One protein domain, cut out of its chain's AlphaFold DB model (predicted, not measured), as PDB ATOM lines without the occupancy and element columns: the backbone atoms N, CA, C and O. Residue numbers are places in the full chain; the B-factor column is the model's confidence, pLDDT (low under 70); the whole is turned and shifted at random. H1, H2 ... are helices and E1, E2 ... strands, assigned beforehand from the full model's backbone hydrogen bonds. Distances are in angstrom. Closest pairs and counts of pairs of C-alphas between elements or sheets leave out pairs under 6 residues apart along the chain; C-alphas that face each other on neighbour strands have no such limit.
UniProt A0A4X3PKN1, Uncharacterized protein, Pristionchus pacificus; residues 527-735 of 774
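What this domain is: This is residues 527 to 735 of the 774 residues of an uncharacterized protein of Pristionchus pacificus (UniProt A0A4X3PKN1). A long sheet of nine strands, twisted and curled like part of a barrel, has H1, H3, H4, H5 and H6 in a curved row over one face, making two layers. H2 and H7 lie off the sheet, near opposite ends of the long axis. The printed part has 209 residues with seven named helices and nine named strands, along the chain E1 E2 H1 H2 E3 E4 H3 E5 H4 E6 H5 E7 H6 E8 E9 H7, of mixed class. The sheet is mixed, in the order E3 E4 E2 E1 E5 E6 E7 E8 E9. The whole is compact, with a radius of gyration of the C-alphas of 18.9 A, and elongated, spanning 60 by 36 by 35 A.

Where its parts are: The strands are E3 563 to 569, E4 572 to 580 (25.2 A), E2 533 to 539, E1 527 to 529, E5 598 to 605, E6 627 to 638 (24.7 A), E7 657 to 665, E8 683 to 688 and E9 706 to 709. The helices are H1 540 to 553 (20.6 A), H2 556 to 559, H3 585 to 595, H4 613 to 623, H5 640 to 653 (20.2 A), H6 670 to 680 and H7 718 to 731 (20.5 A). E1 begins at C-alpha 527 (150.898, -60.078, 16.973); H7 ends at C-alpha 731 (133.275, -35.570, 28.311).

How they stand to each other: E3 and E4 form an antiparallel hairpin, with N 565 and O 576 within hydrogen-bond range at 2.9 A. E1 and E5 are parallel, with N 527 and O 601 2.9 A apart; E6 and E7 are parallel, with N 661 and O 633 2.7 A apart. E6 bends by 92 degrees at residue 635. E5, H4, E6 form a strand-helix-strand unit, two parallel neighbour strands with a helix between, its crossover right-handed. H5 lies over E6 at a height over the sheet of 9.6 A, along the strands. H5 and H6 touch, the C-alphas of Asp 651 and Leu 680 being closest at 6.5 A, at a shallow tilt of 4 degrees, the same way. H1 and H3 touch at a steep tilt of 45 degrees, opposite ways, closest at Arg 549 and Ser 594, whose C-alphas are 5.1 A apart. Every O i to N i+4 pair is within hydrogen-bond range in H3, H4, H5 and H6, against 7 of 10 in H1 and in H7; H2 is too short for one.

The domain as a whole: The C-alphas farthest apart are those of Leu 556 and Met 718, 60.2 A. The printed part has no cut. The link from E8 to E9 is long, 17 residues. Mean pLDDT of the printed part is 76.5; residues 691 to 735 are among those under 70.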
ATOM      1  N   VAL A 527     151.057 -59.504  18.315       92.88
ATOM      2  CA  VAL A 527     150.898 -60.078  16.973       92.88
ATOM      3  C   VAL A 527     151.024 -58.938  15.979       92.88
ATOM      4  O   VAL A 527     150.244 -57.993  16.035       92.88
ATOM      5  N   GLU A 528     152.042 -58.991  15.131       91.19
ATOM      6  CA  GLU A 528     152.296 -58.007  14.089       91.19
ATOM      7  C   GLU A 528     151.898 -58.575  12.728       91.19
ATOM      8  O   GLU A 528     152.351 -59.653  12.343       91.19
ATOM      9  N   PHE A 529     151.037 -57.853  12.022       87.75
ATOM     10  CA  PHE A 529     150.604 -58.191  10.676       87.75
ATOM     11  C   PHE A 529     151.328 -57.306   9.682       87.75
ATOM     12  O   PHE A 529     151.200 -56.083   9.730       87.75
ATOM     13  N   SER A 530     152.039 -57.953   8.767       84.44
ATOM     14  CA  SER A 530     152.564 -57.335   7.559       84.44
ATOM     15  C   SER A 530     151.886 -57.958   6.333       84.44
ATOM     16  O   SER A 530     151.338 -59.058   6.438       84.44
ATOM     17  N   PRO A 531     151.965 -57.327   5.150       80.81
ATOM     18  CA  PRO A 531     151.381 -57.877   3.924       80.81
ATOM     19  C   PRO A 531     151.896 -59.270   3.532       80.81
ATOM     20  O   PRO A 531     151.231 -59.978   2.788       80.81
ATOM     21  N   VAL A 532     153.078 -59.674   4.013       83.69
ATOM     22  CA  VAL A 532     153.736 -60.935   3.620       83.69
ATOM     23  C   VAL A 532     153.872 -61.933   4.765       83.69
ATOM     24  O   VAL A 532     154.039 -63.133   4.541       83.69
ATOM     25  N   SER A 533     153.792 -61.479   6.014       87.44
ATOM     26  CA  SER A 533     154.000 -62.354   7.159       87.44
ATOM     27  C   SER A 533     153.299 -61.893   8.428       87.44
ATOM     28  O   SER A 533     152.971 -60.718   8.603       87.44
ATOM     29  N   ILE A 534     153.074 -62.858   9.313       88.25
ATOM     30  CA  ILE A 534     152.535 -62.642  10.648       88.25
ATOM     31  C   ILE A 534     153.657 -62.927  11.630       88.25
ATOM     32  O   ILE A 534     154.156 -64.051  11.710       88.25
ATOM     33  N   GLN A 535     154.040 -61.909  12.390       91.69
ATOM     34  CA  GLN A 535     155.060 -62.017  13.418       91.69
ATOM     35  C   GLN A 535     154.411 -62.089  14.792       91.69
ATOM     36  O   GLN A 535     153.806 -61.138  15.285       91.69
ATOM     37  N   ILE A 536     154.560 -63.230  15.452       93.44
ATOM     38  CA  ILE A 536     154.001 -63.466  16.779       93.44
ATOM     39  C   ILE A 536     155.125 -63.366  17.798       93.44
ATOM     40  O   ILE A 536     156.044 -64.181  17.825       93.44
ATOM     41  N   THR A 537     155.033 -62.376  18.671       93.56
ATOM     42  CA  THR A 537     155.979 -62.144  19.757       93.56
ATOM     43  C   THR A 537     155.446 -62.727  21.062       93.56
ATOM     44  O   THR A 537     154.421 -62.284  21.592       93.56
ATOM     45  N   ILE A 538     156.197 -63.667  21.632       92.94
ATOM     46  CA  ILE A 538     155.835 -64.419  22.836       92.94
ATOM     47  C   ILE A 538     156.947 -64.283  23.883       92.94
ATOM     48  O   ILE A 538     158.124 -64.412  23.536       92.94
ATOM     49  N   PRO A 539     156.633 -64.026  25.167       90.88
ATOM     50  CA  PRO A 539     157.627 -64.086  26.239       90.88
ATOM     51  C   PRO A 539     158.355 -65.438  26.259       90.88
ATOM     52  O   PRO A 539     157.713 -66.475  26.130       90.88
ATOM     53  N   ASP A 540     159.678 -65.462  26.450       86.75
ATOM     54  CA  ASP A 540     160.482 -66.696  26.315       86.75
ATOM     55  C   ASP A 540     159.958 -67.860  27.177       86.75
ATOM     56  O   ASP A 540     159.875 -68.983  26.684       86.75
ATOM     57  N   GLY A 541     159.490 -67.586  28.401       86.56
ATOM     58  CA  GLY A 541     158.891 -68.599  29.285       86.56
ATOM     59  C   GLY A 541     157.593 -69.232  28.758       86.56
ATOM     60  O   GLY A 541     157.293 -70.375  29.075       86.56
ATOM     61  N   LEU A 542     156.852 -68.536  27.889       92.44
ATOM     62  CA  LEU A 542     155.626 -69.032  27.247       92.44
ATOM     63  C   LEU A 542     155.884 -69.657  25.868       92.44
ATOM     64  O   LEU A 542     155.026 -70.366  25.340       92.44
ATOM     65  N   SER A 543     157.057 -69.404  25.276       92.94
ATOM     66  CA  SER A 543     157.370 -69.793  23.894       92.94
ATOM     67  C   SER A 543     157.285 -71.302  23.663       92.94
ATOM     68  O   SER A 543     156.782 -71.737  22.633       92.94
ATOM     69  N   ILE A 544     157.708 -72.098  24.650       92.44
ATOM     70  CA  ILE A 544     157.666 -73.564  24.596       92.44
ATOM     71  C   ILE A 544     156.221 -74.066  24.602       92.44
ATOM     72  O   ILE A 544     155.873 -74.939  23.809       92.44
ATOM     73  N   LEU A 545     155.366 -73.512  25.467       94.44
ATOM     74  CA  LEU A 545     153.956 -73.890  25.524       94.44
ATOM     75  C   LEU A 545     153.247 -73.549  24.208       94.44
ATOM     76  O   LEU A 545     152.520 -74.386  23.675       94.44
ATOM     77  N   PHE A 546     153.498 -72.360  23.656       94.00
ATOM     78  CA  PHE A 546     152.972 -71.987  22.343       94.00
ATOM     79  C   PHE A 546     153.455 -72.932  21.241       94.00
ATOM     80  O   PHE A 546     152.650 -73.413  20.452       94.00
ATOM     81  N   GLU A 547     154.749 -73.257  21.216       92.31
ATOM     82  CA  GLU A 547     155.318 -74.172  20.228       92.31
ATOM     83  C   GLU A 547     154.693 -75.570  20.323       92.31
ATOM     84  O   GLU A 547     154.384 -76.174  19.297       92.31
ATOM     85  N   LEU A 548     154.448 -76.081  21.535       93.69
ATOM     86  CA  LEU A 548     153.732 -77.343  21.730       93.69
ATOM     87  C   LEU A 548     152.287 -77.258  21.222       93.69
ATOM     88  O   LEU A 548     151.831 -78.188  20.558       93.69
ATOM     89  N   ARG A 549     151.581 -76.150  21.483       94.06
ATOM     90  CA  ARG A 549     150.206 -75.928  20.997       94.06
ATOM     91  C   ARG A 549     150.126 -75.881  19.487       94.06
ATOM     92  O   ARG A 549     149.224 -76.497  18.919       94.06
ATOM     93  N   LEU A 550     151.086 -75.201  18.876       91.81
ATOM     94  CA  LEU A 550     151.196 -75.115  17.436       91.81
ATOM     95  C   LEU A 550     151.509 -76.497  16.856       91.81
ATOM     96  O   LEU A 550     150.792 -76.959  15.981       91.81
ATOM     97  N   LYS A 551     152.496 -77.218  17.406       91.44
ATOM     98  CA  LYS A 551     152.859 -78.580  16.966       91.44
ATOM     99  C   LYS A 551     151.737 -79.603  17.104       91.44
ATOM    100  O   LYS A 551     151.682 -80.536  16.313       91.44
ATOM    101  N   ALA A 552     150.867 -79.448  18.096       91.81
ATOM    102  CA  ALA A 552     149.726 -80.335  18.286       91.81
ATOM    103  C   ALA A 552     148.630 -80.144  17.222       91.81
ATOM    104  O   ALA A 552     147.797 -81.030  17.059       91.81
ATOM    105  N   ARG A 553     148.616 -79.001  16.524       91.12
ATOM    106  CA  ARG A 553     147.556 -78.615  15.581       91.12
ATOM    107  C   ARG A 553     148.044 -78.462  14.137       91.12
ATOM    108  O   ARG A 553     147.263 -78.665  13.215       91.12
ATOM    109  N   LEU A 554     149.314 -78.106  13.924       87.81
ATOM    110  CA  LEU A 554     149.886 -77.903  12.594       87.81
ATOM    111  C   LEU A 554     150.423 -79.212  11.990       87.81
ATOM    112  O   LEU A 554     151.147 -79.952  12.665       87.81
ATOM    113  N   PRO A 555     150.221 -79.439  10.682       83.31
ATOM    114  CA  PRO A 555     150.976 -80.434   9.934       83.31
ATOM    115  C   PRO A 555     152.487 -80.133   9.943       83.31
ATOM    116  O   PRO A 555     152.922 -78.989   9.800       83.31
ATOM    117  N   LEU A 556     153.314 -81.180  10.042       78.50
ATOM    118  CA  LEU A 556     154.784 -81.082  10.064       78.50
ATOM    119  C   LEU A 556     155.420 -80.265   8.916       78.50
ATOM    120  O   LEU A 556     156.395 -79.561   9.193       78.50
ATOM    121  N   PRO A 557     154.946 -80.333   7.654       83.38
ATOM    122  CA  PRO A 557     155.547 -79.567   6.559       83.38
ATOM    123  C   PRO A 557     155.489 -78.052   6.770       83.38
ATOM    124  O   PRO A 557     156.431 -77.350   6.406       83.38
ATOM    125  N   ASP A 558     154.422 -77.552   7.394       79.69
ATOM    126  CA  ASP A 558     154.227 -76.115   7.594       79.69
ATOM    127  C   ASP A 558     154.996 -75.595   8.815       79.69
ATOM    128  O   ASP A 558     155.518 -74.482   8.783       79.69
ATOM    129  N   LEU A 559     155.210 -76.435   9.835       79.81
ATOM    130  CA  LEU A 559     156.075 -76.112  10.980       79.81
ATOM    131  C   LEU A 559     157.520 -75.820  10.565       79.81
ATOM    132  O   LEU A 559     158.174 -74.985  11.183       79.81
ATOM    133  N   ARG A 560     158.026 -76.484   9.517       82.12
ATOM    134  CA  ARG A 560     159.400 -76.275   9.024       82.12
ATOM    135  C   ARG A 560     159.612 -74.904   8.385       82.12
ATOM    136  O   ARG A 560     160.753 -74.473   8.273       82.12
ATOM    137  N   LYS A 561     158.537 -74.233   7.966       81.75
ATOM    138  CA  LYS A 561     158.592 -72.883   7.388       81.75
ATOM    139  C   LYS A 561     158.603 -71.790   8.459       81.75
ATOM    140  O   LYS A 561     158.863 -70.638   8.131       81.75
ATOM    141  N   MET A 562     158.320 -72.134   9.719       83.25
ATOM    142  CA  MET A 562     158.298 -71.169  10.809       83.25
ATOM    143  C   MET A 562     159.723 -70.789  11.207       83.25
ATOM    144  O   MET A 562     160.499 -71.626  11.675       83.25
ATOM    145  N   ARG A 563     160.052 -69.507  11.064       84.38
ATOM    146  CA  ARG A 563     161.326 -68.969  11.538       84.38
ATOM    147  C   ARG A 563     161.185 -68.543  12.994       84.38
ATOM    148  O   ARG A 563     160.209 -67.895  13.368       84.38
ATOM    149  N   ARG A 564     162.171 -68.917  13.811       86.38
ATOM    150  CA  ARG A 564     162.261 -68.527  15.217       86.38
ATOM    151  C   ARG A 564     163.415 -67.559  15.401       86.38
ATOM    152  O   ARG A 564     164.572 -67.959  15.297       86.38
ATOM    153  N   ASP A 565     163.088 -66.321  15.730       86.00
ATOM    154  CA  ASP A 565     164.061 -65.300  16.103       86.00
ATOM    155  C   ASP A 565     163.891 -64.925  17.584       86.00
ATOM    156  O   ASP A 565     162.888 -65.244  18.229       86.00
ATOM    157  N   TYR A 566     164.890 -64.252  18.152       82.00
ATOM    158  CA  TYR A 566     164.866 -63.816  19.547       82.00
ATOM    159  C   TYR A 566     165.289 -62.359  19.654       82.00
ATOM    160  O   TYR A 566     166.221 -61.919  18.982       82.00
ATOM    161  N   TYR A 567     164.648 -61.617  20.551       74.50
ATOM    162  CA  TYR A 567     165.102 -60.283  20.924       74.50
ATOM    163  C   TYR A 567     164.761 -59.975  22.379       74.50
ATOM    164  O   TYR A 567     163.939 -60.646  23.000       74.50
ATOM    165  N   PHE A 568     165.411 -58.963  22.948       59.75
ATOM    166  CA  PHE A 568     165.112 -58.506  24.300       59.75
ATOM    167  C   PHE A 568     164.179 -57.301  24.240       59.75
ATOM    168  O   PHE A 568     164.541 -56.245  23.724       59.75
ATOM    169  N   HIS A 569     162.983 -57.446  24.808       61.81
ATOM    170  CA  HIS A 569     162.033 -56.354  25.004       61.81
ATOM    171  C   HIS A 569     161.872 -56.115  26.493       61.81
ATOM    172  O   HIS A 569     161.528 -57.039  27.228       61.81
ATOM    173  N   CYS A 570     162.080 -54.883  26.961       61.75
ATOM    174  CA  CYS A 570     161.782 -54.544  28.360       61.75
ATOM    175  C   CYS A 570     162.538 -55.435  29.383       61.75
ATOM    176  O   CYS A 570     161.997 -55.826  30.417       61.75
ATOM    177  N   GLY A 571     163.782 -55.817  29.061       57.16
ATOM    178  CA  GLY A 571     164.607 -56.714  29.886       57.16
ATOM    179  C   GLY A 571     164.158 -58.181  29.894       57.16
ATOM    180  O   GLY A 571     164.793 -59.004  30.542       57.16
ATOM    181  N   ARG A 572     163.091 -58.532  29.169       68.56
ATOM    182  CA  ARG A 572     162.640 -59.910  28.980       68.56
ATOM    183  C   ARG A 572     163.073 -60.405  27.611       68.56
ATOM    184  O   ARG A 572     162.960 -59.689  26.616       68.56
ATOM    185  N   LYS A 573     163.546 -61.645  27.559       74.31
ATOM    186  CA  LYS A 573     163.743 -62.345  26.294       74.31
ATOM    187  C   LYS A 573     162.367 -62.635  25.688       74.31
ATOM    188  O   LYS A 573     161.472 -63.132  26.373       74.31
ATOM    189  N   MET A 574     162.199 -62.288  24.422       85.56
ATOM    190  CA  MET A 574     161.018 -62.564  23.616       85.56
ATOM    191  C   MET A 574     161.432 -63.487  22.474       85.56
ATOM    192  O   MET A 574     162.513 -63.335  21.904       85.56
ATOM    193  N   THR A 575     160.569 -64.438  22.149       86.94
ATOM    194  CA  THR A 575     160.671 -65.254  20.941       86.94
ATOM    195  C   THR A 575     159.717 -64.681  19.896       86.94
ATOM    196  O   THR A 575     158.552 -64.434  20.211       86.94
ATOM    197  N   VAL A 576     160.204 -64.472  18.675       89.44
ATOM    198  CA  VAL A 576     159.391 -64.095  17.513       89.44
ATOM    199  C   VAL A 576     159.233 -65.309  16.626       89.44
ATOM    200  O   VAL A 576     160.218 -65.950  16.259       89.44
ATOM    201  N   PHE A 577     157.988 -65.604  16.290       88.06
ATOM    202  CA  PHE A 577     157.630 -66.593  15.292       88.06
ATOM    203  C   PHE A 577     157.182 -65.853  14.042       88.06
ATOM    204  O   PHE A 577     156.177 -65.146  14.088       88.06
ATOM    205  N   ASP A 578     157.946 -65.987  12.963       88.25
ATOM    206  CA  ASP A 578     157.594 -65.415  11.666       88.25
ATOM    207  C   ASP A 578     156.911 -66.490  10.817       88.25
ATOM    208  O   ASP A 578     157.485 -67.551  10.532       88.25
ATOM    209  N   LEU A 579     155.652 -66.229  10.474       85.50
ATOM    210  CA  LEU A 579     154.810 -67.095   9.668       85.50
ATOM    211  C   LEU A 579     154.538 -66.397   8.339       85.50
ATOM    212  O   LEU A 579     153.746 -65.455   8.267       85.50
ATOM    213  N   ASN A 580     155.176 -66.879   7.275       81.75
ATOM    214  CA  ASN A 580     154.833 -66.458   5.923       81.75
ATOM    215  C   ASN A 580     153.433 -66.991   5.595       81.75
ATOM    216  O   ASN A 580     153.221 -68.204   5.542       81.75
ATOM    217  N   HIS A 581     152.479 -66.080   5.427       69.75
ATOM    218  CA  HIS A 581     151.064 -66.420   5.356       69.75
ATOM    219  C   HIS A 581     150.526 -66.419   3.927       69.75
ATOM    220  O   HIS A 581     149.308 -66.424   3.778       69.75
ATOM    221  N   ASN A 582     151.397 -66.440   2.904       68.88
ATOM    222  CA  ASN A 582     151.018 -66.504   1.490       68.88
ATOM    223  C   ASN A 582     149.974 -67.628   1.239       68.88
ATOM    224  O   ASN A 582     150.313 -68.774   0.953       68.88
ATOM    225  N   ALA A 583     148.698 -67.244   1.357       52.34
ATOM    226  CA  ALA A 583     147.445 -67.904   1.000       52.34
ATOM    227  C   ALA A 583     146.855 -69.077   1.833       52.34
ATOM    228  O   ALA A 583     145.889 -69.669   1.353       52.34
ATOM    229  N   ASN A 584     147.301 -69.419   3.056       76.69
ATOM    230  CA  ASN A 584     146.648 -70.509   3.825       76.69
ATOM    231  C   ASN A 584     145.869 -70.038   5.070       76.69
ATOM    232  O   ASN A 584     146.421 -69.973   6.166       76.69
ATOM    233  N   TRP A 585     144.562 -69.789   4.913       76.38
ATOM    234  CA  TRP A 585     143.638 -69.410   6.003       76.38
ATOM    235  C   TRP A 585     143.593 -70.414   7.153       76.38
ATOM    236  O   TRP A 585     143.497 -70.014   8.309       76.38
ATOM    237  N   ASN A 586     143.759 -71.707   6.869       84.38
ATOM    238  CA  ASN A 586     143.744 -72.727   7.919       84.38
ATOM    239  C   ASN A 586     144.905 -72.533   8.909       84.38
ATOM    240  O   ASN A 586     144.797 -72.903  10.075       84.38
ATOM    241  N   LEU A 587     146.016 -71.928   8.466       84.19
ATOM    242  CA  LEU A 587     147.141 -71.611   9.342       84.19
ATOM    243  C   LEU A 587     146.748 -70.570  10.395       84.19
ATOM    244  O   LEU A 587     147.165 -70.679  11.546       84.19
ATOM    245  N   LEU A 588     145.939 -69.583  10.011       82.25
ATOM    246  CA  LEU A 588     145.486 -68.509  10.890       82.25
ATOM    247  C   LEU A 588     144.576 -69.025  12.004       82.25
ATOM    248  O   LEU A 588     144.793 -68.671  13.162       82.25
ATOM    249  N   ASP A 589     143.633 -69.908  11.678       87.12
ATOM    250  CA  ASP A 589     142.756 -70.531  12.675       87.12
ATOM    251  C   ASP A 589     143.559 -71.392  13.663       87.12
ATOM    252  O   ASP A 589     143.377 -71.299  14.877       87.12
ATOM    253  N   ILE A 590     144.548 -72.146  13.172       89.62
ATOM    254  CA  ILE A 590     145.430 -72.943  14.037       89.62
ATOM    255  C   ILE A 590     146.284 -72.054  14.954       89.62
ATOM    256  O   ILE A 590     146.467 -72.355  16.140       89.62
ATOM    257  N   VAL A 591     146.841 -70.968  14.414       89.44
ATOM    258  CA  VAL A 591     147.610 -69.983  15.187       89.44
ATOM    259  C   VAL A 591     146.732 -69.380  16.273       89.44
ATOM    260  O   VAL A 591     147.148 -69.304  17.430       89.44
ATOM    261  N   LYS A 592     145.508 -69.004  15.917       88.88
ATOM    262  CA  LYS A 592     144.520 -68.424  16.818       88.88
ATOM    263  C   LYS A 592     144.173 -69.359  17.970       88.88
ATOM    264  O   LYS A 592     144.337 -68.980  19.130       88.88
ATOM    265  N   ASP A 593     143.854 -70.610  17.667       89.38
ATOM    266  CA  ASP A 593     143.596 -71.639  18.678       89.38
ATOM    267  C   ASP A 593     144.812 -71.905  19.575       89.38
ATOM    268  O   ASP A 593     144.677 -72.246  20.755       89.38
ATOM    269  N   SER A 594     146.017 -71.729  19.031       92.06
ATOM    270  CA  SER A 594     147.261 -71.893  19.780       92.06
ATOM    271  C   SER A 594     147.534 -70.720  20.725       92.06
ATOM    272  O   SER A 594     148.043 -70.944  21.824       92.06
ATOM    273  N   LEU A 595     147.174 -69.491  20.342       90.75
ATOM    274  CA  LEU A 595     147.414 -68.266  21.114       90.75
ATOM    275  C   LEU A 595     146.532 -68.123  22.361       90.75
ATOM    276  O   LEU A 595     146.957 -67.487  23.329       90.75
ATOM    277  N   GLY A 596     145.350 -68.745  22.360       89.12
ATOM    278  CA  GLY A 596     144.340 -68.603  23.413       89.12
ATOM    279  C   GLY A 596     143.338 -67.488  23.106       89.12
ATOM    280  O   GLY A 596     143.280 -66.987  21.996       89.12
ATOM    281  N   LYS A 597     142.516 -67.087  24.083       88.00
ATOM    282  CA  LYS A 597     141.438 -66.095  23.861       88.00
ATOM    283  C   LYS A 597     141.864 -64.638  24.020       88.00
ATOM    284  O   LYS A 597     141.076 -63.746  23.738       88.00
ATOM    285  N   VAL A 598     143.064 -64.369  24.524       87.56
ATOM    286  CA  VAL A 598     143.490 -63.012  24.891       87.56
ATOM    287  C   VAL A 598     144.818 -62.703  24.217       87.56
ATOM    288  O   VAL A 598     145.779 -63.454  24.374       87.56
ATOM    289  N   VAL A 599     144.878 -61.577  23.506       90.06
ATOM    290  CA  VAL A 599     146.112 -61.035  22.923       90.06
ATOM    291  C   VAL A 599     146.321 -59.636  23.487       90.06
ATOM    292  O   VAL A 599     145.416 -58.799  23.460       90.06
ATOM    293  N   ASP A 600     147.505 -59.389  24.049       89.38
ATOM    294  CA  ASP A 600     147.768 -58.124  24.743       89.38
ATOM    295  C   ASP A 600     147.867 -56.957  23.750       89.38
ATOM    296  O   ASP A 600     147.249 -55.914  23.961       89.38
ATOM    297  N   MET A 601     148.573 -57.155  22.632       92.38
ATOM    298  CA  MET A 601     148.714 -56.148  21.585       92.38
ATOM    299  C   MET A 601     148.645 -56.743  20.179       92.38
ATOM    300  O   MET A 601     149.282 -57.754  19.884       92.38
ATOM    301  N   ILE A 602     147.936 -56.061  19.289       92.69
ATOM    302  CA  ILE A 602     147.971 -56.316  17.850       92.69
ATOM    303  C   ILE A 602     148.527 -55.079  17.162       92.69
ATOM    304  O   ILE A 602     148.094 -53.968  17.458       92.69
ATOM    305  N   ASP A 603     149.522 -55.274  16.305       91.94
ATOM    306  CA  ASP A 603     150.166 -54.222  15.527       91.94
ATOM    307  C   ASP A 603     149.921 -54.491  14.046       91.94
ATOM    308  O   ASP A 603     150.291 -55.547  13.542       91.94
ATOM    309  N   ILE A 604     149.276 -53.566  13.352       89.75
ATOM    310  CA  ILE A 604     149.140 -53.631  11.900       89.75
ATOM    311  C   ILE A 604     150.052 -52.565  11.322       89.75
ATOM    312  O   ILE A 604     149.896 -51.378  11.630       89.75
ATOM    313  N   THR A 605     151.000 -52.990  10.497       85.94
ATOM    314  CA  THR A 605     151.869 -52.094   9.744       85.94
ATOM    315  C   THR A 605     151.472 -52.155   8.276       85.94
ATOM    316  O   THR A 605     151.634 -53.172   7.604       85.94
ATOM    317  N   ASP A 606     150.891 -51.058   7.803       79.38
ATOM    318  CA  ASP A 606     150.511 -50.879   6.412       79.38
ATOM    319  C   ASP A 606     151.630 -50.142   5.657       79.38
ATOM    320  O   ASP A 606     152.126 -49.113   6.119       79.38
ATOM    321  N   ASN A 607     152.011 -50.679   4.497       73.75
ATOM    322  CA  ASN A 607     152.832 -50.000   3.499       73.75
ATOM    323  C   ASN A 607     151.911 -49.756   2.284       73.75
ATOM    324  O   ASN A 607     151.453 -50.736   1.686       73.75
ATOM    325  N   ALA A 608     151.663 -48.490   1.908       50.12
ATOM    326  CA  ALA A 608     150.492 -47.972   1.160       50.12
ATOM    327  C   ALA A 608     150.046 -48.668  -0.125       50.12
ATOM    328  O   ALA A 608     148.981 -48.348  -0.643       50.12
ATOM    329  N   SER A 609     150.831 -49.564  -0.711       59.72
ATOM    330  CA  SER A 609     150.498 -50.134  -2.022       59.72
ATOM    331  C   SER A 609     149.826 -51.504  -1.963       59.72
ATOM    332  O   SER A 609     149.306 -51.950  -2.983       59.72
ATOM    333  N   ALA A 610     149.822 -52.185  -0.809       59.50
ATOM    334  CA  ALA A 610     149.438 -53.602  -0.737       59.50
ATOM    335  C   ALA A 610     148.282 -53.930   0.224       59.50
ATOM    336  O   ALA A 610     147.792 -55.061   0.207       59.50
ATOM    337  N   PHE A 611     147.816 -52.986   1.044       64.38
ATOM    338  CA  PHE A 611     146.611 -53.180   1.858       64.38
ATOM    339  C   PHE A 611     145.350 -52.928   1.030       64.38
ATOM    340  O   PHE A 611     144.709 -51.887   1.104       64.38
ATOM    341  N   GLY A 612     144.985 -53.916   0.217       67.06
ATOM    342  CA  GLY A 612     143.631 -53.998  -0.325       67.06
ATOM    343  C   GLY A 612     142.618 -54.432   0.742       67.06
ATOM    344  O   GLY A 612     142.996 -54.893   1.824       67.06
ATOM    345  N   GLU A 613     141.328 -54.372   0.396       66.75
ATOM    346  CA  GLU A 613     140.194 -54.886   1.194       66.75
ATOM    347  C   GLU A 613     140.458 -56.289   1.773       66.75
ATOM    348  O   GLU A 613     140.050 -56.601   2.891       66.75
ATOM    349  N   THR A 614     141.240 -57.110   1.066       69.06
ATOM    350  CA  THR A 614     141.627 -58.453   1.498       69.06
ATOM    351  C   THR A 614     142.299 -58.470   2.867       69.06
ATOM    352  O   THR A 614     141.963 -59.318   3.681       69.06
ATOM    353  N   ASN A 615     143.206 -57.543   3.189       69.88
ATOM    354  CA  ASN A 615     143.908 -57.588   4.479       69.88
ATOM    355  C   ASN A 615     142.992 -57.263   5.666       69.88
ATOM    356  O   ASN A 615     143.247 -57.719   6.783       69.88
ATOM    357  N   PHE A 616     141.898 -56.541   5.427       73.50
ATOM    358  CA  PHE A 616     140.907 -56.248   6.453       73.50
ATOM    359  C   PHE A 616     139.997 -57.420   6.757       73.50
ATOM    360  O   PHE A 616     139.714 -57.680   7.930       73.50
ATOM    361  N   ASP A 617     139.611 -58.178   5.739       75.88
ATOM    362  CA  ASP A 617     138.917 -59.445   5.946       75.88
ATOM    363  C   ASP A 617     139.801 -60.423   6.726       75.88
ATOM    364  O   ASP A 617     139.332 -61.129   7.621       75.88
ATOM    365  N   ASN A 618     141.106 -60.411   6.447       75.00
ATOM    366  CA  ASN A 618     142.088 -61.264   7.114       75.00
ATOM    367  C   ASN A 618     142.232 -60.899   8.589       75.00
ATOM    368  O   ASN A 618     142.188 -61.772   9.458       75.00
ATOM    369  N   PHE A 619     142.355 -59.600   8.866       79.00
ATOM    370  CA  PHE A 619     142.342 -59.063  10.217       79.00
ATOM    371  C   PHE A 619     141.037 -59.457  10.925       79.00
ATOM    372  O   PHE A 619     141.066 -60.085  11.980       79.00
ATOM    373  N   SER A 620     139.883 -59.192  10.312       82.00
ATOM    374  CA  SER A 620     138.567 -59.471  10.900       82.00
ATOM    375  C   SER A 620     138.395 -60.946  11.274       82.00
ATOM    376  O   SER A 620     137.985 -61.242  12.397       82.00
ATOM    377  N   LYS A 621     138.799 -61.871  10.393       81.94
ATOM    378  CA  LYS A 621     138.780 -63.321  10.656       81.94
ATOM    379  C   LYS A 621     139.725 -63.728  11.781       81.94
ATOM    380  O   LYS A 621     139.353 -64.516  12.658       81.94
ATOM    381  N   MET A 622     140.946 -63.187  11.787       78.44
ATOM    382  CA  MET A 622     141.891 -63.514  12.848       78.44
ATOM    383  C   MET A 622     141.374 -63.027  14.201       78.44
ATOM    384  O   MET A 622     141.523 -63.752  15.177       78.44
ATOM    385  N   HIS A 623     140.726 -61.862  14.274       77.75
ATOM    386  CA  HIS A 623     140.289 -61.284  15.547       77.75
ATOM    387  C   HIS A 623     139.011 -61.859  16.133       77.75
ATOM    388  O   HIS A 623     138.818 -61.742  17.343       77.75
ATOM    389  N   GLU A 624     138.191 -62.540  15.336       84.19
ATOM    390  CA  GLU A 624     136.925 -63.105  15.796       84.19
ATOM    391  C   GLU A 624     137.116 -63.998  17.041       84.19
ATOM    392  O   GLU A 624     137.695 -65.073  16.972       84.19
ATOM    393  N   GLY A 625     136.652 -63.576  18.218       81.44
ATOM    394  CA  GLY A 625     136.793 -64.356  19.457       81.44
ATOM    395  C   GLY A 625     138.064 -64.104  20.281       81.44
ATOM    396  O   GLY A 625     138.209 -64.712  21.346       81.44
ATOM    397  N   PHE A 626     138.945 -63.186  19.866       85.69
ATOM    398  CA  PHE A 626     139.979 -62.640  20.747       85.69
ATOM    399  C   PHE A 626     139.452 -61.461  21.570       85.69
ATOM    400  O   PHE A 626     138.784 -60.564  21.065       85.69
ATOM    401  N   GLN A 627     139.852 -61.406  22.839       87.31
ATOM    402  CA  GLN A 627     139.805 -60.189  23.634       87.31
ATOM    403  C   GLN A 627     141.088 -59.389  23.385       87.31
ATOM    404  O   GLN A 627     142.177 -59.811  23.795       87.31
ATOM    405  N   LEU A 628     140.958 -58.238  22.721       89.06
ATOM    406  CA  LEU A 628     142.081 -57.371  22.379       89.06
ATOM    407  C   LEU A 628     142.218 -56.221  23.377       89.06
ATOM    408  O   LEU A 628     141.337 -55.374  23.504       89.06
ATOM    409  N   ARG A 629     143.358 -56.146  24.071       90.69
ATOM    410  CA  ARG A 629     143.622 -55.038  25.006       90.69
ATOM    411  C   ARG A 629     144.167 -53.798  24.311       90.69
ATOM    412  O   ARG A 629     143.773 -52.684  24.657       90.69
ATOM    413  N   GLN A 630     145.072 -53.974  23.352       94.06
ATOM    414  CA  GLN A 630     145.710 -52.872  22.644       94.06
ATOM    415  C   GLN A 630     145.762 -53.105  21.134       94.06
ATOM    416  O   GLN A 630     146.325 -54.091  20.671       94.06
ATOM    417  N   LEU A 631     145.259 -52.145  20.365       94.81
ATOM    418  CA  LEU A 631     145.424 -52.091  18.917       94.81
ATOM    419  C   LEU A 631     146.415 -50.980  18.566       94.81
ATOM    420  O   LEU A 631     146.277 -49.843  19.023       94.81
ATOM    421  N   LYS A 632     147.428 -51.303  17.769       94.31
ATOM    422  CA  LYS A 632     148.359 -50.349  17.180       94.31
ATOM    423  C   LYS A 632     148.254 -50.446  15.665       94.31
ATOM    424  O   LYS A 632     148.347 -51.531  15.113       94.31
ATOM    425  N   LEU A 633     148.034 -49.315  15.015       93.12
ATOM    426  CA  LEU A 633     147.939 -49.210  13.567       93.12
ATOM    427  C   LEU A 633     148.983 -48.220  13.099       93.12
ATOM    428  O   LEU A 633     149.071 -47.129  13.657       93.12
ATOM    429  N   SER A 634     149.759 -48.597  12.094       91.69
ATOM    430  CA  SER A 634     150.651 -47.697  11.372       91.69
ATOM    431  C   SER A 634     150.149 -47.642   9.937       91.69
ATOM    432  O   SER A 634     150.269 -48.634   9.228       91.69
ATOM    433  N   LEU A 635     149.512 -46.534   9.568       89.81
ATOM    434  CA  LEU A 635     148.808 -46.348   8.302       89.81
ATOM    435  C   LEU A 635     149.470 -45.228   7.512       89.81
ATOM    436  O   LEU A 635     149.639 -44.118   8.026       89.81
ATOM    437  N   GLU A 636     149.817 -45.512   6.262       89.62
ATOM    438  CA  GLU A 636     150.372 -44.501   5.370       89.62
ATOM    439  C   GLU A 636     149.313 -43.457   4.985       89.62
ATOM    440  O   GLU A 636     149.589 -42.262   5.021       89.62
ATOM    441  N   GLU A 637     148.067 -43.876   4.759       89.00
ATOM    442  CA  GLU A 637     146.934 -42.983   4.521       89.00
ATOM    443  C   GLU A 637     145.733 -43.359   5.400       89.00
ATOM    444  O   GLU A 637     145.317 -44.513   5.466       89.00
ATOM    445  N   PHE A 638     145.156 -42.372   6.091       90.25
ATOM    446  CA  PHE A 638     143.933 -42.531   6.875       90.25
ATOM    447  C   PHE A 638     142.723 -41.972   6.117       90.25
ATOM    448  O   PHE A 638     142.383 -40.789   6.255       90.25
ATOM    449  N   SER A 639     142.080 -42.832   5.322       90.94
ATOM    450  CA  SER A 639     140.881 -42.491   4.547       90.94
ATOM    451  C   SER A 639     139.582 -42.654   5.353       90.94
ATOM    452  O   SER A 639     139.557 -43.137   6.494       90.94
ATOM    453  N   THR A 640     138.459 -42.251   4.755       89.12
ATOM    454  CA  THR A 640     137.126 -42.411   5.347       89.12
ATOM    455  C   THR A 640     136.727 -43.888   5.493       89.12
ATOM    456  O   THR A 640     136.172 -44.266   6.526       89.12
ATOM    457  N   GLU A 641     137.076 -44.747   4.541       87.56
ATOM    458  CA  GLU A 641     136.819 -46.191   4.588       87.56
ATOM    459  C   GLU A 641     137.541 -46.844   5.777       87.56
ATOM    460  O   GLU A 641     136.906 -47.514   6.598       87.56
ATOM    461  N   TYR A 642     138.839 -46.550   5.940       87.25
ATOM    462  CA  TYR A 642     139.651 -47.029   7.067       87.25
ATOM    463  C   TYR A 642     139.071 -46.587   8.410       87.25
ATOM    464  O   TYR A 642     139.024 -47.356   9.371       87.25
ATOM    465  N   SER A 643     138.609 -45.339   8.486       89.12
ATOM    466  CA  SER A 643     138.060 -44.793   9.722       89.12
ATOM    467  C   SER A 643     136.753 -45.473  10.146       89.12
ATOM    468  O   SER A 643     136.554 -45.708  11.338       89.12
ATOM    469  N   LYS A 644     135.891 -45.857   9.192       89.88
ATOM    470  CA  LYS A 644     134.664 -46.615   9.473       89.88
ATOM    471  C   LYS A 644     134.993 -48.025   9.957       89.88
ATOM    472  O   LYS A 644     134.532 -48.417  11.023       89.88
ATOM    473  N   PHE A 645     135.855 -48.725   9.226       88.25
ATOM    474  CA  PHE A 645     136.311 -50.061   9.598       88.25
ATOM    475  C   PHE A 645     136.916 -50.093  11.010       88.25
ATOM    476  O   PHE A 645     136.578 -50.941  11.834       88.25
ATOM    477  N   LEU A 646     137.786 -49.130  11.316       90.94
ATOM    478  CA  LEU A 646     138.441 -49.033  12.613       90.94
ATOM    479  C   LEU A 646     137.445 -48.870  13.766       90.94
ATOM    480  O   LEU A 646     137.635 -49.452  14.833       90.94
ATOM    481  N   LEU A 647     136.388 -48.080  13.564       92.94
ATOM    482  CA  LEU A 647     135.332 -47.922  14.560       92.94
ATOM    483  C   LEU A 647     134.599 -49.240  14.811       92.94
ATOM    484  O   LEU A 647     134.387 -49.582  15.972       92.94
ATOM    485  N   ASP A 648     134.276 -49.976  13.746       91.25
ATOM    486  CA  ASP A 648     133.580 -51.261  13.836       91.25
ATOM    487  C   ASP A 648     134.442 -52.298  14.577       91.25
ATOM    488  O   ASP A 648     133.965 -52.973  15.488       91.25
ATOM    489  N   VAL A 649     135.744 -52.357  14.279       89.81
ATOM    490  CA  VAL A 649     136.715 -53.209  14.988       89.81
ATOM    491  C   VAL A 649     136.809 -52.858  16.470       89.81
ATOM    492  O   VAL A 649     136.797 -53.739  17.329       89.81
ATOM    493  N   ILE A 650     136.944 -51.575  16.799       92.69
ATOM    494  CA  ILE A 650     137.126 -51.149  18.190       92.69
ATOM    495  C   ILE A 650     135.887 -51.461  19.024       92.69
ATOM    496  O   ILE A 650     136.029 -51.905  20.167       92.69
ATOM    497  N   ASP A 651     134.703 -51.224  18.460       91.94
ATOM    498  CA  ASP A 651     133.431 -51.485  19.125       91.94
ATOM    499  C   ASP A 651     133.221 -52.990  19.329       91.94
ATOM    500  O   ASP A 651     132.993 -53.432  20.457       91.94
ATOM    501  N   LEU A 652     133.427 -53.782  18.268       89.44
ATOM    502  CA  LEU A 652     133.252 -55.235  18.279       89.44
ATOM    503  C   LEU A 652     134.192 -55.942  19.266       89.44
ATOM    504  O   LEU A 652     133.772 -56.862  19.965       89.44
ATOM    505  N   TYR A 653     135.457 -55.518  19.342       88.62
ATOM    506  CA  TYR A 653     136.482 -56.193  20.153       88.62
ATOM    507  C   TYR A 653     136.774 -55.512  21.493       88.62
ATOM    508  O   TYR A 653     137.669 -55.951  22.221       88.62
ATOM    509  N   HIS A 654     136.027 -54.458  21.836       90.69
ATOM    510  CA  HIS A 654     136.172 -53.696  23.079       90.69
ATOM    511  C   HIS A 654     137.623 -53.275  23.366       90.69
ATOM    512  O   HIS A 654     138.131 -53.433  24.482       90.69
ATOM    513  N   VAL A 655     138.298 -52.739  22.346       93.50
ATOM    514  CA  VAL A 655     139.718 -52.376  22.427       93.50
ATOM    515  C   VAL A 655     139.938 -51.334  23.526       93.50
ATOM    516  O   VAL A 655     139.445 -50.208  23.458       93.50
ATOM    517  N   GLU A 656     140.729 -51.670  24.549       92.00
ATOM    518  CA  GLU A 656     140.956 -50.739  25.660       92.00
ATOM    519  C   GLU A 656     141.898 -49.590  25.273       92.00
ATOM    520  O   GLU A 656     141.730 -48.460  25.747       92.00
ATOM    521  N   LYS A 657     142.909 -49.862  24.441       92.81
ATOM    522  CA  LYS A 657     143.938 -48.891  24.050       92.81
ATOM    523  C   LYS A 657     144.147 -48.886  22.542       92.81
ATOM    524  O   LYS A 657     144.456 -49.922  21.967       92.81
ATOM    525  N   LEU A 658     144.081 -47.712  21.928       94.81
ATOM    526  CA  LEU A 658     144.366 -47.524  20.510       94.81
ATOM    527  C   LEU A 658     145.589 -46.629  20.321       94.81
ATOM    528  O   LEU A 658     145.670 -45.550  20.907       94.81
ATOM    529  N   THR A 659     146.533 -47.071  19.494       94.38
ATOM    530  CA  THR A 659     147.649 -46.256  19.000       94.38
ATOM    531  C   THR A 659     147.556 -46.143  17.484       94.38
ATOM    532  O   THR A 659     147.621 -47.158  16.803       94.38
ATOM    533  N   LEU A 660     147.414 -44.929  16.962       93.38
ATOM    534  CA  LEU A 660     147.385 -44.635  15.532       93.38
ATOM    535  C   LEU A 660     148.663 -43.901  15.146       93.38
ATOM    536  O   LEU A 660     148.910 -42.809  15.641       93.38
ATOM    537  N   SER A 661     149.461 -44.494  14.275       92.56
ATOM    538  CA  SER A 661     150.597 -43.876  13.606       92.56
ATOM    539  C   SER A 661     150.170 -43.556  12.176       92.56
ATOM    540  O   SER A 661     149.925 -44.480  11.415       92.56
ATOM    541  N   LEU A 662     150.017 -42.281  11.823       91.81
ATOM    542  CA  LEU A 662     149.441 -41.846  10.542       91.81
ATOM    543  C   LEU A 662     150.471 -41.040   9.746       91.81
ATOM    544  O   LEU A 662     151.072 -40.139  10.328       91.81
ATOM    545  N   TYR A 663     150.665 -41.309   8.453       88.81
ATOM    546  CA  TYR A 663     151.543 -40.488   7.597       88.81
ATOM    547  C   TYR A 663     150.760 -39.429   6.803       88.81
ATOM    548  O   TYR A 663     151.164 -38.271   6.728       88.81
ATOM    549  N   SER A 664     149.591 -39.798   6.286       88.12
ATOM    550  CA  SER A 664     148.649 -38.926   5.584       88.12
ATOM    551  C   SER A 664     147.234 -39.117   6.132       88.12
ATOM    552  O   SER A 664     146.876 -40.192   6.614       88.12
ATOM    553  N   VAL A 665     146.418 -38.064   6.087       88.81
ATOM    554  CA  VAL A 665     145.018 -38.084   6.532       88.81
ATOM    555  C   VAL A 665     144.169 -37.422   5.453       88.81
ATOM    556  O   VAL A 665     144.268 -36.216   5.250       88.81
ATOM    557  N   THR A 666     143.331 -38.208   4.779       89.06
ATOM    558  CA  THR A 666     142.491 -37.757   3.652       89.06
ATOM    559  C   THR A 666     140.997 -37.790   3.963       89.06
ATOM    560  O   THR A 666     140.178 -37.380   3.144       89.06
ATOM    561  N   THR A 667     140.614 -38.235   5.163       86.81
ATOM    562  CA  THR A 667     139.213 -38.228   5.596       86.81
ATOM    563  C   THR A 667     138.633 -36.809   5.657       86.81
ATOM    564  O   THR A 667     139.288 -35.879   6.125       86.81
ATOM    565  N   ALA A 668     137.379 -36.644   5.219       85.62
ATOM    566  CA  ALA A 668     136.696 -35.347   5.182       85.62
ATOM    567  C   ALA A 668     136.413 -34.756   6.579       85.62
ATOM    568  O   ALA A 668     136.286 -33.542   6.724       85.62
ATOM    569  N   GLU A 669     136.324 -35.598   7.618       89.75
ATOM    570  CA  GLU A 669     135.936 -35.182   8.975       89.75
ATOM    571  C   GLU A 669     136.831 -35.787  10.079       89.75
ATOM    572  O   GLU A 669     136.340 -36.473  10.985       89.75
ATOM    573  N   PRO A 670     138.156 -35.550  10.071       84.38
ATOM    574  CA  PRO A 670     139.090 -36.224  10.977       84.38
ATOM    575  C   PRO A 670     138.755 -35.971  12.453       84.38
ATOM    576  O   PRO A 670     138.845 -36.876  13.280       84.38
ATOM    577  N   VAL A 671     138.289 -34.765  12.786       83.38
ATOM    578  CA  VAL A 671     137.925 -34.383  14.158       83.38
ATOM    579  C   VAL A 671     136.748 -35.208  14.687       83.38
ATOM    580  O   VAL A 671     136.805 -35.692  15.820       83.38
ATOM    581  N   ASN A 672     135.709 -35.432  13.874       86.00
ATOM    582  CA  ASN A 672     134.548 -36.229  14.277       86.00
ATOM    583  C   ASN A 672     134.941 -37.689  14.543       86.00
ATOM    584  O   ASN A 672     134.485 -38.284  15.523       86.00
ATOM    585  N   TYR A 673     135.854 -38.240  13.738       88.75
ATOM    586  CA  TYR A 673     136.395 -39.580  13.960       88.75
ATOM    587  C   TYR A 673     137.191 -39.681  15.256       88.75
ATOM    588  O   TYR A 673     136.967 -40.607  16.035       88.75
ATOM    589  N   LEU A 674     138.073 -38.719  15.537       86.69
ATOM    590  CA  LEU A 674     138.844 -38.717  16.781       86.69
ATOM    591  C   LEU A 674     137.944 -38.613  18.015       86.69
ATOM    592  O   LEU A 674     138.163 -39.329  18.997       86.69
ATOM    593  N   LEU A 675     136.905 -37.777  17.953       84.75
ATOM    594  CA  LEU A 675     135.906 -37.687  19.014       84.75
ATOM    595  C   LEU A 675     135.212 -39.036  19.217       84.75
ATOM    596  O   LEU A 675     135.180 -39.526  20.345       84.75
ATOM    597  N   LYS A 676     134.746 -39.686  18.144       92.06
ATOM    598  CA  LYS A 676     134.092 -40.999  18.237       92.06
ATOM    599  C   LYS A 676     135.036 -42.070  18.799       92.06
ATOM    600  O   LYS A 676     134.672 -42.740  19.764       92.06
ATOM    601  N   LEU A 677     136.275 -42.159  18.313       90.75
ATOM    602  CA  LEU A 677     137.292 -43.084  18.837       90.75
ATOM    603  C   LEU A 677     137.541 -42.872  20.333       90.75
ATOM    604  O   LEU A 677     137.575 -43.836  21.094       90.75
ATOM    605  N   SER A 678     137.644 -41.616  20.782       86.62
ATOM    606  CA  SER A 678     137.878 -41.284  22.195       86.62
ATOM    607  C   SER A 678     136.746 -41.726  23.135       86.62
ATOM    608  O   SER A 678     136.961 -41.879  24.342       86.62
ATOM    609  N   THR A 679     135.537 -41.940  22.601       89.75
ATOM    610  CA  THR A 679     134.413 -42.478  23.377       89.75
ATOM    611  C   THR A 679     134.474 -43.994  23.523       89.75
ATOM    612  O   THR A 679     134.067 -44.496  24.571       89.75
ATOM    613  N   LEU A 680     135.030 -44.693  22.528       93.25
ATOM    614  CA  LEU A 680     135.074 -46.155  22.472       93.25
ATOM    615  C   LEU A 680     136.262 -46.751  23.241       93.25
ATOM    616  O   LEU A 680     136.128 -47.808  23.850       93.25
ATOM    617  N   VAL A 681     137.413 -46.069  23.269       93.31
ATOM    618  CA  VAL A 681     138.630 -46.587  23.921       93.31
ATOM    619  C   VAL A 681     138.910 -45.925  25.271       93.31
ATOM    620  O   VAL A 681     138.556 -44.772  25.526       93.31
ATOM    621  N   ARG A 682     139.609 -46.635  26.166       88.56
ATOM    622  CA  ARG A 682     140.080 -46.063  27.445       88.56
ATOM    623  C   ARG A 682     141.314 -45.181  27.269       88.56
ATOM    624  O   ARG A 682     141.510 -44.259  28.063       88.56
ATOM    625  N   ALA A 683     142.152 -45.468  26.274       88.56
ATOM    626  CA  ALA A 683     143.309 -44.650  25.932       88.56
ATOM    627  C   ALA A 683     143.491 -44.549  24.416       88.56
ATOM    628  O   ALA A 683     143.572 -45.567  23.735       88.56
ATOM    629  N   LEU A 684     143.608 -43.318  23.919       91.94
ATOM    630  CA  LEU A 684     143.884 -43.009  22.519       91.94
ATOM    631  C   LEU A 684     145.237 -42.294  22.413       91.94
ATOM    632  O   LEU A 684     145.471 -41.284  23.084       91.94
ATOM    633  N   CYS A 685     146.129 -42.836  21.590       90.94
ATOM    634  CA  CYS A 685     147.429 -42.270  21.251       90.94
ATOM    635  C   CYS A 685     147.488 -42.076  19.737       90.94
ATOM    636  O   CYS A 685     147.220 -43.017  18.996       90.94
ATOM    637  N   ILE A 686     147.820 -40.875  19.278       89.12
ATOM    638  CA  ILE A 686     147.927 -40.547  17.856       89.12
ATOM    639  C   ILE A 686     149.310 -39.958  17.614       89.12
ATOM    640  O   ILE A 686     149.728 -39.018  18.293       89.12
ATOM    641  N   VAL A 687     150.017 -40.521  16.646       88.12
ATOM    642  CA  VAL A 687     151.354 -40.134  16.218       88.12
ATOM    643  C   VAL A 687     151.270 -39.822  14.732       88.12
ATOM    644  O   VAL A 687     151.118 -40.728  13.923       88.12
ATOM    645  N   GLN A 688     151.351 -38.549  14.361       86.75
ATOM    646  CA  GLN A 688     151.390 -38.172  12.952       86.75
ATOM    647  C   GLN A 688     152.845 -38.029  12.490       86.75
ATOM    648  O   GLN A 688     153.633 -37.299  13.100       86.75
ATOM    649  N   HIS A 689     153.203 -38.760  11.440       82.62
ATOM    650  CA  HIS A 689     154.503 -38.746  10.785       82.62
ATOM    651  C   HIS A 689     154.425 -37.850   9.543       82.62
ATOM    652  O   HIS A 689     153.477 -37.959   8.778       82.62
ATOM    653  N   TYR A 690     155.410 -36.973   9.337       72.31
ATOM    654  CA  TYR A 690     155.530 -36.195   8.101       72.31
ATOM    655  C   TYR A 690     156.571 -36.849   7.187       72.31
ATOM    656  O   TYR A 690     157.564 -37.369   7.703       72.31
ATOM    657  N   PRO A 691     156.369 -36.832   5.858       58.84
ATOM    658  CA  PRO A 691     157.263 -37.478   4.899       58.84
ATOM    659  C   PRO A 691     158.652 -36.823   4.741       58.84
ATOM    660  O   PRO A 691     159.448 -37.321   3.953       58.84
ATOM    661  N   GLU A 692     158.997 -35.774   5.501       52.84
ATOM    662  CA  GLU A 692     160.311 -35.117   5.415       52.84
ATOM    663  C   GLU A 692     161.091 -35.126   6.751       52.84
ATOM    664  O   GLU A 692     160.596 -34.717   7.801       52.84
ATOM    665  N   GLU A 693     162.338 -35.597   6.636       43.34
ATOM    666  CA  GLU A 693     163.481 -35.609   7.566       43.34
ATOM    667  C   GLU A 693     163.463 -36.491   8.841       43.34
ATOM    668  O   GLU A 693     162.731 -36.320   9.823       43.34
ATOM    669  N   ASP A 694     164.421 -37.425   8.841       44.12
ATOM    670  CA  ASP A 694     164.849 -38.288   9.938       44.12
ATOM    671  C   ASP A 694     165.405 -37.487  11.134       44.12
ATOM    672  O   ASP A 694     166.603 -37.225  11.239       44.12
ATOM    673  N   ALA A 695     164.555 -37.167  12.117       36.97
ATOM    674  CA  ALA A 695     165.003 -36.718  13.441       36.97
ATOM    675  C   ALA A 695     164.418 -37.547  14.603       36.97
ATOM    676  O   ALA A 695     163.301 -38.069  14.564       36.97
ATOM    677  N   ILE A 696     165.237 -37.691  15.647       36.62
ATOM    678  CA  ILE A 696     165.156 -38.625  16.782       36.62
ATOM    679  C   ILE A 696     163.912 -38.396  17.667       36.62
ATOM    680  O   ILE A 696     163.674 -37.302  18.170       36.62
ATOM    681  N   THR A 697     163.147 -39.462  17.930       33.72
ATOM    682  CA  THR A 697     161.924 -39.444  18.756       33.72
ATOM    683  C   THR A 697     162.234 -39.551  20.262       33.72
ATOM    684  O   THR A 697     162.911 -40.485  20.691       33.72
ATOM    685  N   LYS A 698     161.658 -38.672  21.100       28.28
ATOM    686  CA  LYS A 698     161.506 -38.881  22.559       28.28
ATOM    687  C   LYS A 698     160.027 -39.077  22.899       28.28
ATOM    688  O   LYS A 698     159.195 -38.244  22.561       28.28
ATOM    689  N   GLN A 699     159.718 -40.181  23.577       31.41
ATOM    690  CA  GLN A 699     158.362 -40.589  23.953       31.41
ATOM    691  C   GLN A 699     158.091 -40.235  25.424       31.41
ATOM    692  O   GLN A 699     158.823 -40.684  26.305       31.41
ATOM    693  N   ILE A 700     157.022 -39.485  25.702       25.53
ATOM    694  CA  ILE A 700     156.465 -39.313  27.053       25.53
ATOM    695  C   ILE A 700     154.998 -39.749  26.993       25.53
ATOM    696  O   ILE A 700     154.215 -39.184  26.238       25.53
ATOM    697  N   MET A 701     154.634 -40.778  27.762       27.30
ATOM    698  CA  MET A 701     153.243 -41.204  27.938       27.30
ATOM    699  C   MET A 701     152.701 -40.666  29.262       27.30
ATOM    700  O   MET A 701     153.190 -41.055  30.320       27.30
ATOM    701  N   LEU A 702     151.656 -39.838  29.205       29.73
ATOM    702  CA  LEU A 702     150.780 -39.517  30.336       29.73
ATOM    703  C   LEU A 702     149.333 -39.476  29.815       29.73
ATOM    704  O   LEU A 702     149.061 -38.892  28.777       29.73
ATOM    705  N   GLY A 703     148.428 -40.200  30.476       29.08
ATOM    706  CA  GLY A 703     147.207 -40.716  29.848       29.08
ATOM    707  C   GLY A 703     146.104 -39.720  29.458       29.08
ATOM    708  O   GLY A 703     145.967 -38.655  30.038       29.08
ATOM    709  N   LYS A 704     145.227 -40.221  28.572       49.84
ATOM    710  CA  LYS A 704     143.852 -39.815  28.194       49.84
ATOM    711  C   LYS A 704     143.597 -39.043  26.889       49.84
ATOM    712  O   LYS A 704     142.457 -39.079  26.457       49.84
ATOM    713  N   LEU A 705     144.599 -38.507  26.199       44.66
ATOM    714  CA  LEU A 705     144.601 -38.284  24.736       44.66
ATOM    715  C   LEU A 705     145.968 -37.696  24.383       44.66
ATOM    716  O   LEU A 705     146.206 -36.521  24.637       44.66
ATOM    717  N   CYS A 706     146.876 -38.495  23.832       49.97
ATOM    718  CA  CYS A 706     148.174 -37.978  23.396       49.97
ATOM    719  C   CYS A 706     148.131 -37.751  21.888       49.97
ATOM    720  O   CYS A 706     148.101 -38.721  21.136       49.97
ATOM    721  N   ILE A 707     148.129 -36.488  21.458       54.31
ATOM    722  CA  ILE A 707     148.344 -36.113  20.058       54.31
ATOM    723  C   ILE A 707     149.794 -35.658  19.941       54.31
ATOM    724  O   ILE A 707     150.185 -34.673  20.567       54.31
ATOM    725  N   TYR A 708     150.591 -36.393  19.171       52.94
ATOM    726  CA  TYR A 708     151.971 -36.040  18.867       52.94
ATOM    727  C   TYR A 708     152.084 -35.617  17.403       52.94
ATOM    728  O   TYR A 708     151.831 -36.417  16.503       52.94
ATOM    729  N   ASN A 709     152.484 -34.366  17.184       45.72
ATOM    730  CA  ASN A 709     152.848 -33.842  15.873       45.72
ATOM    731  C   ASN A 709     154.373 -33.632  15.854       45.72
ATOM    732  O   ASN A 709     154.912 -32.955  16.734       45.72
ATOM    733  N   LYS A 710     155.067 -34.289  14.915       49.81
ATOM    734  CA  LYS A 710     156.530 -34.397  14.919       49.81
ATOM    735  C   LYS A 710     157.246 -33.176  14.320       49.81
ATOM    736  O   LYS A 710     158.402 -32.975  14.675       49.81
ATOM    737  N   THR A 711     156.595 -32.324  13.528       41.94
ATOM    738  CA  THR A 711     157.261 -31.178  12.882       41.94
ATOM    739  C   THR A 711     156.227 -30.153  12.382       41.94
ATOM    740  O   THR A 711     155.386 -30.469  11.553       41.94
ATOM    741  N   PHE A 712     156.333 -28.911  12.877       37.56
ATOM    742  CA  PHE A 712     155.499 -27.715  12.621       37.56
ATOM    743  C   PHE A 712     154.085 -27.636  13.265       37.56
ATOM    744  O   PHE A 712     153.237 -28.499  13.057       37.56
ATOM    745  N   PRO A 713     153.757 -26.544  13.997       39.66
ATOM    746  CA  PRO A 713     152.488 -26.388  14.725       39.66
ATOM    747  C   PRO A 713     151.271 -25.978  13.862       39.66
ATOM    748  O   PRO A 713     150.263 -25.543  14.408       39.66
ATOM    749  N   ALA A 714     151.323 -26.076  12.530       38.06
ATOM    750  CA  ALA A 714     150.422 -25.303  11.663       38.06
ATOM    751  C   ALA A 714     149.052 -25.933  11.304       38.06
ATOM    752  O   ALA A 714     148.288 -25.275  10.607       38.06
ATOM    753  N   TYR A 715     148.695 -27.147  11.754       39.91
ATOM    754  CA  TYR A 715     147.497 -27.843  11.220       39.91
ATOM    755  C   TYR A 715     146.440 -28.335  12.216       39.91
ATOM    756  O   TYR A 715     145.444 -28.921  11.799       39.91
ATOM    757  N   LEU A 716     146.552 -28.022  13.506       43.88
ATOM    758  CA  LEU A 716     145.313 -27.777  14.246       43.88
ATOM    759  C   LEU A 716     144.949 -26.337  13.910       43.88
ATOM    760  O   LEU A 716     145.558 -25.420  14.461       43.88
ATOM    761  N   SER A 717     144.019 -26.132  12.967       48.91
ATOM    762  CA  SER A 717     143.446 -24.796  12.785       48.91
ATOM    763  C   SER A 717     143.027 -24.286  14.166       48.91
ATOM    764  O   SER A 717     142.598 -25.077  15.014       48.91
ATOM    765  N   MET A 718     143.189 -22.987  14.429       47.06
ATOM    766  CA  MET A 718     142.718 -22.413  15.695       47.06
ATOM    767  C   MET A 718     141.271 -22.839  15.977       47.06
ATOM    768  O   MET A 718     140.964 -23.210  17.099       47.06
ATOM    769  N   GLU A 719     140.441 -22.941  14.936       47.28
ATOM    770  CA  GLU A 719     139.078 -23.473  15.007       47.28
ATOM    771  C   GLU A 719     139.001 -24.919  15.516       47.28
ATOM    772  O   GLU A 719     138.158 -25.214  16.351       47.28
ATOM    773  N   ALA A 720     139.875 -25.833  15.082       47.56
ATOM    774  CA  ALA A 720     139.894 -27.210  15.582       47.56
ATOM    775  C   ALA A 720     140.389 -27.295  17.036       47.56
ATOM    776  O   ALA A 720     139.875 -28.094  17.822       47.56
ATOM    777  N   ALA A 721     141.365 -26.461  17.414       52.03
ATOM    778  CA  ALA A 721     141.831 -26.355  18.796       52.03
ATOM    779  C   ALA A 721     140.752 -25.757  19.715       52.03
ATOM    780  O   ALA A 721     140.544 -26.256  20.823       52.03
ATOM    781  N   ASP A 722     140.035 -24.740  19.240       56.56
ATOM    782  CA  ASP A 722     138.931 -24.093  19.944       56.56
ATOM    783  C   ASP A 722     137.728 -25.036  20.066       56.56
ATOM    784  O   ASP A 722     137.185 -25.180  21.157       56.56
ATOM    785  N   LEU A 723     137.389 -25.784  19.010       54.12
ATOM    786  CA  LEU A 723     136.327 -26.794  19.030       54.12
ATOM    787  C   LEU A 723     136.643 -27.938  20.009       54.12
ATOM    788  O   LEU A 723     135.766 -28.396  20.747       54.12
ATOM    789  N   LEU A 724     137.899 -28.398  20.051       53.00
ATOM    790  CA  LEU A 724     138.349 -29.377  21.042       53.00
ATOM    791  C   LEU A 724     138.256 -28.782  22.453       53.00
ATOM    792  O   LEU A 724     137.659 -29.400  23.331       53.00
ATOM    793  N   ASN A 725     138.765 -27.572  22.680       54.88
ATOM    794  CA  ASN A 725     138.688 -26.911  23.986       54.88
ATOM    795  C   ASN A 725     137.247 -26.663  24.455       54.88
ATOM    796  O   ASN A 725     136.973 -26.797  25.648       54.88
ATOM    797  N   GLU A 726     136.327 -26.343  23.545       62.59
ATOM    798  CA  GLU A 726     134.909 -26.145  23.845       62.59
ATOM    799  C   GLU A 726     134.234 -27.468  24.224       62.59
ATOM    800  O   GLU A 726     133.486 -27.525  25.198       62.59
ATOM    801  N   ARG A 727     134.510 -28.560  23.500       54.97
ATOM    802  CA  ARG A 727     133.791 -29.831  23.688       54.97
ATOM    803  C   ARG A 727     134.390 -30.761  24.744       54.97
ATOM    804  O   ARG A 727     133.651 -31.538  25.352       54.97
ATOM    805  N   LEU A 728     135.694 -30.683  25.009       54.06
ATOM    806  CA  LEU A 728     136.402 -31.565  25.951       54.06
ATOM    807  C   LEU A 728     135.880 -31.510  27.410       54.06
ATOM    808  O   LEU A 728     135.780 -32.577  28.025       54.06
ATOM    809  N   PRO A 729     135.493 -30.351  27.989       54.16
ATOM    810  CA  PRO A 729     134.963 -30.269  29.356       54.16
ATOM    811  C   PRO A 729     133.682 -31.081  29.589       54.16
ATOM    812  O   PRO A 729     133.415 -31.503  30.716       54.16
ATOM    813  N   TYR A 730     132.909 -31.344  28.533       54.78
ATOM    814  CA  TYR A 730     131.643 -32.072  28.614       54.78
ATOM    815  C   TYR A 730     131.812 -33.600  28.631       54.78
ATOM    816  O   TYR A 730     130.856 -34.316  28.914       54.78
ATOM    817  N   LEU A 731     133.021 -34.124  28.392       49.41
ATOM    818  CA  LEU A 731     133.275 -35.570  28.311       49.41
ATOM    819  C   LEU A 731     133.461 -36.263  29.674       49.41
ATOM    820  O   LEU A 731     133.673 -37.476  29.716       49.41
ATOM    821  N   GLY A 732     133.407 -35.535  30.798       40.34
ATOM    822  CA  GLY A 732     133.449 -36.113  32.154       40.34
ATOM    823  C   GLY A 732     134.727 -36.900  32.496       40.34
ATOM    824  O   GLY A 732     134.753 -37.655  33.470       40.34
ATOM    825  N   LYS A 733     135.800 -36.757  31.708       43.91
ATOM    826  CA  LYS A 733     137.058 -37.513  31.822       43.91
ATOM    827  C   LYS A 733     138.249 -36.544  31.853       43.91
ATOM    828  O   LYS A 733     138.269 -35.556  31.134       43.91
ATOM    829  N   SER A 734     139.258 -36.823  32.685       38.16
ATOM    830  CA  SER A 734     140.524 -36.069  32.686       38.16
ATOM    831  C   SER A 734     141.243 -36.202  31.339       38.16
ATOM    832  O   SER A 734     141.309 -37.300  30.818       38.16
ATOM    833  N   ILE A 735     141.792 -35.137  30.763       42.00
ATOM    834  CA  ILE A 735     142.505 -35.179  29.473       42.00
ATOM    835  C   ILE A 735     143.883 -34.544  29.672       42.00
ATOM    836  O   ILE A 735     143.992 -33.530  30.360       42.00
TER     837      ILE A 735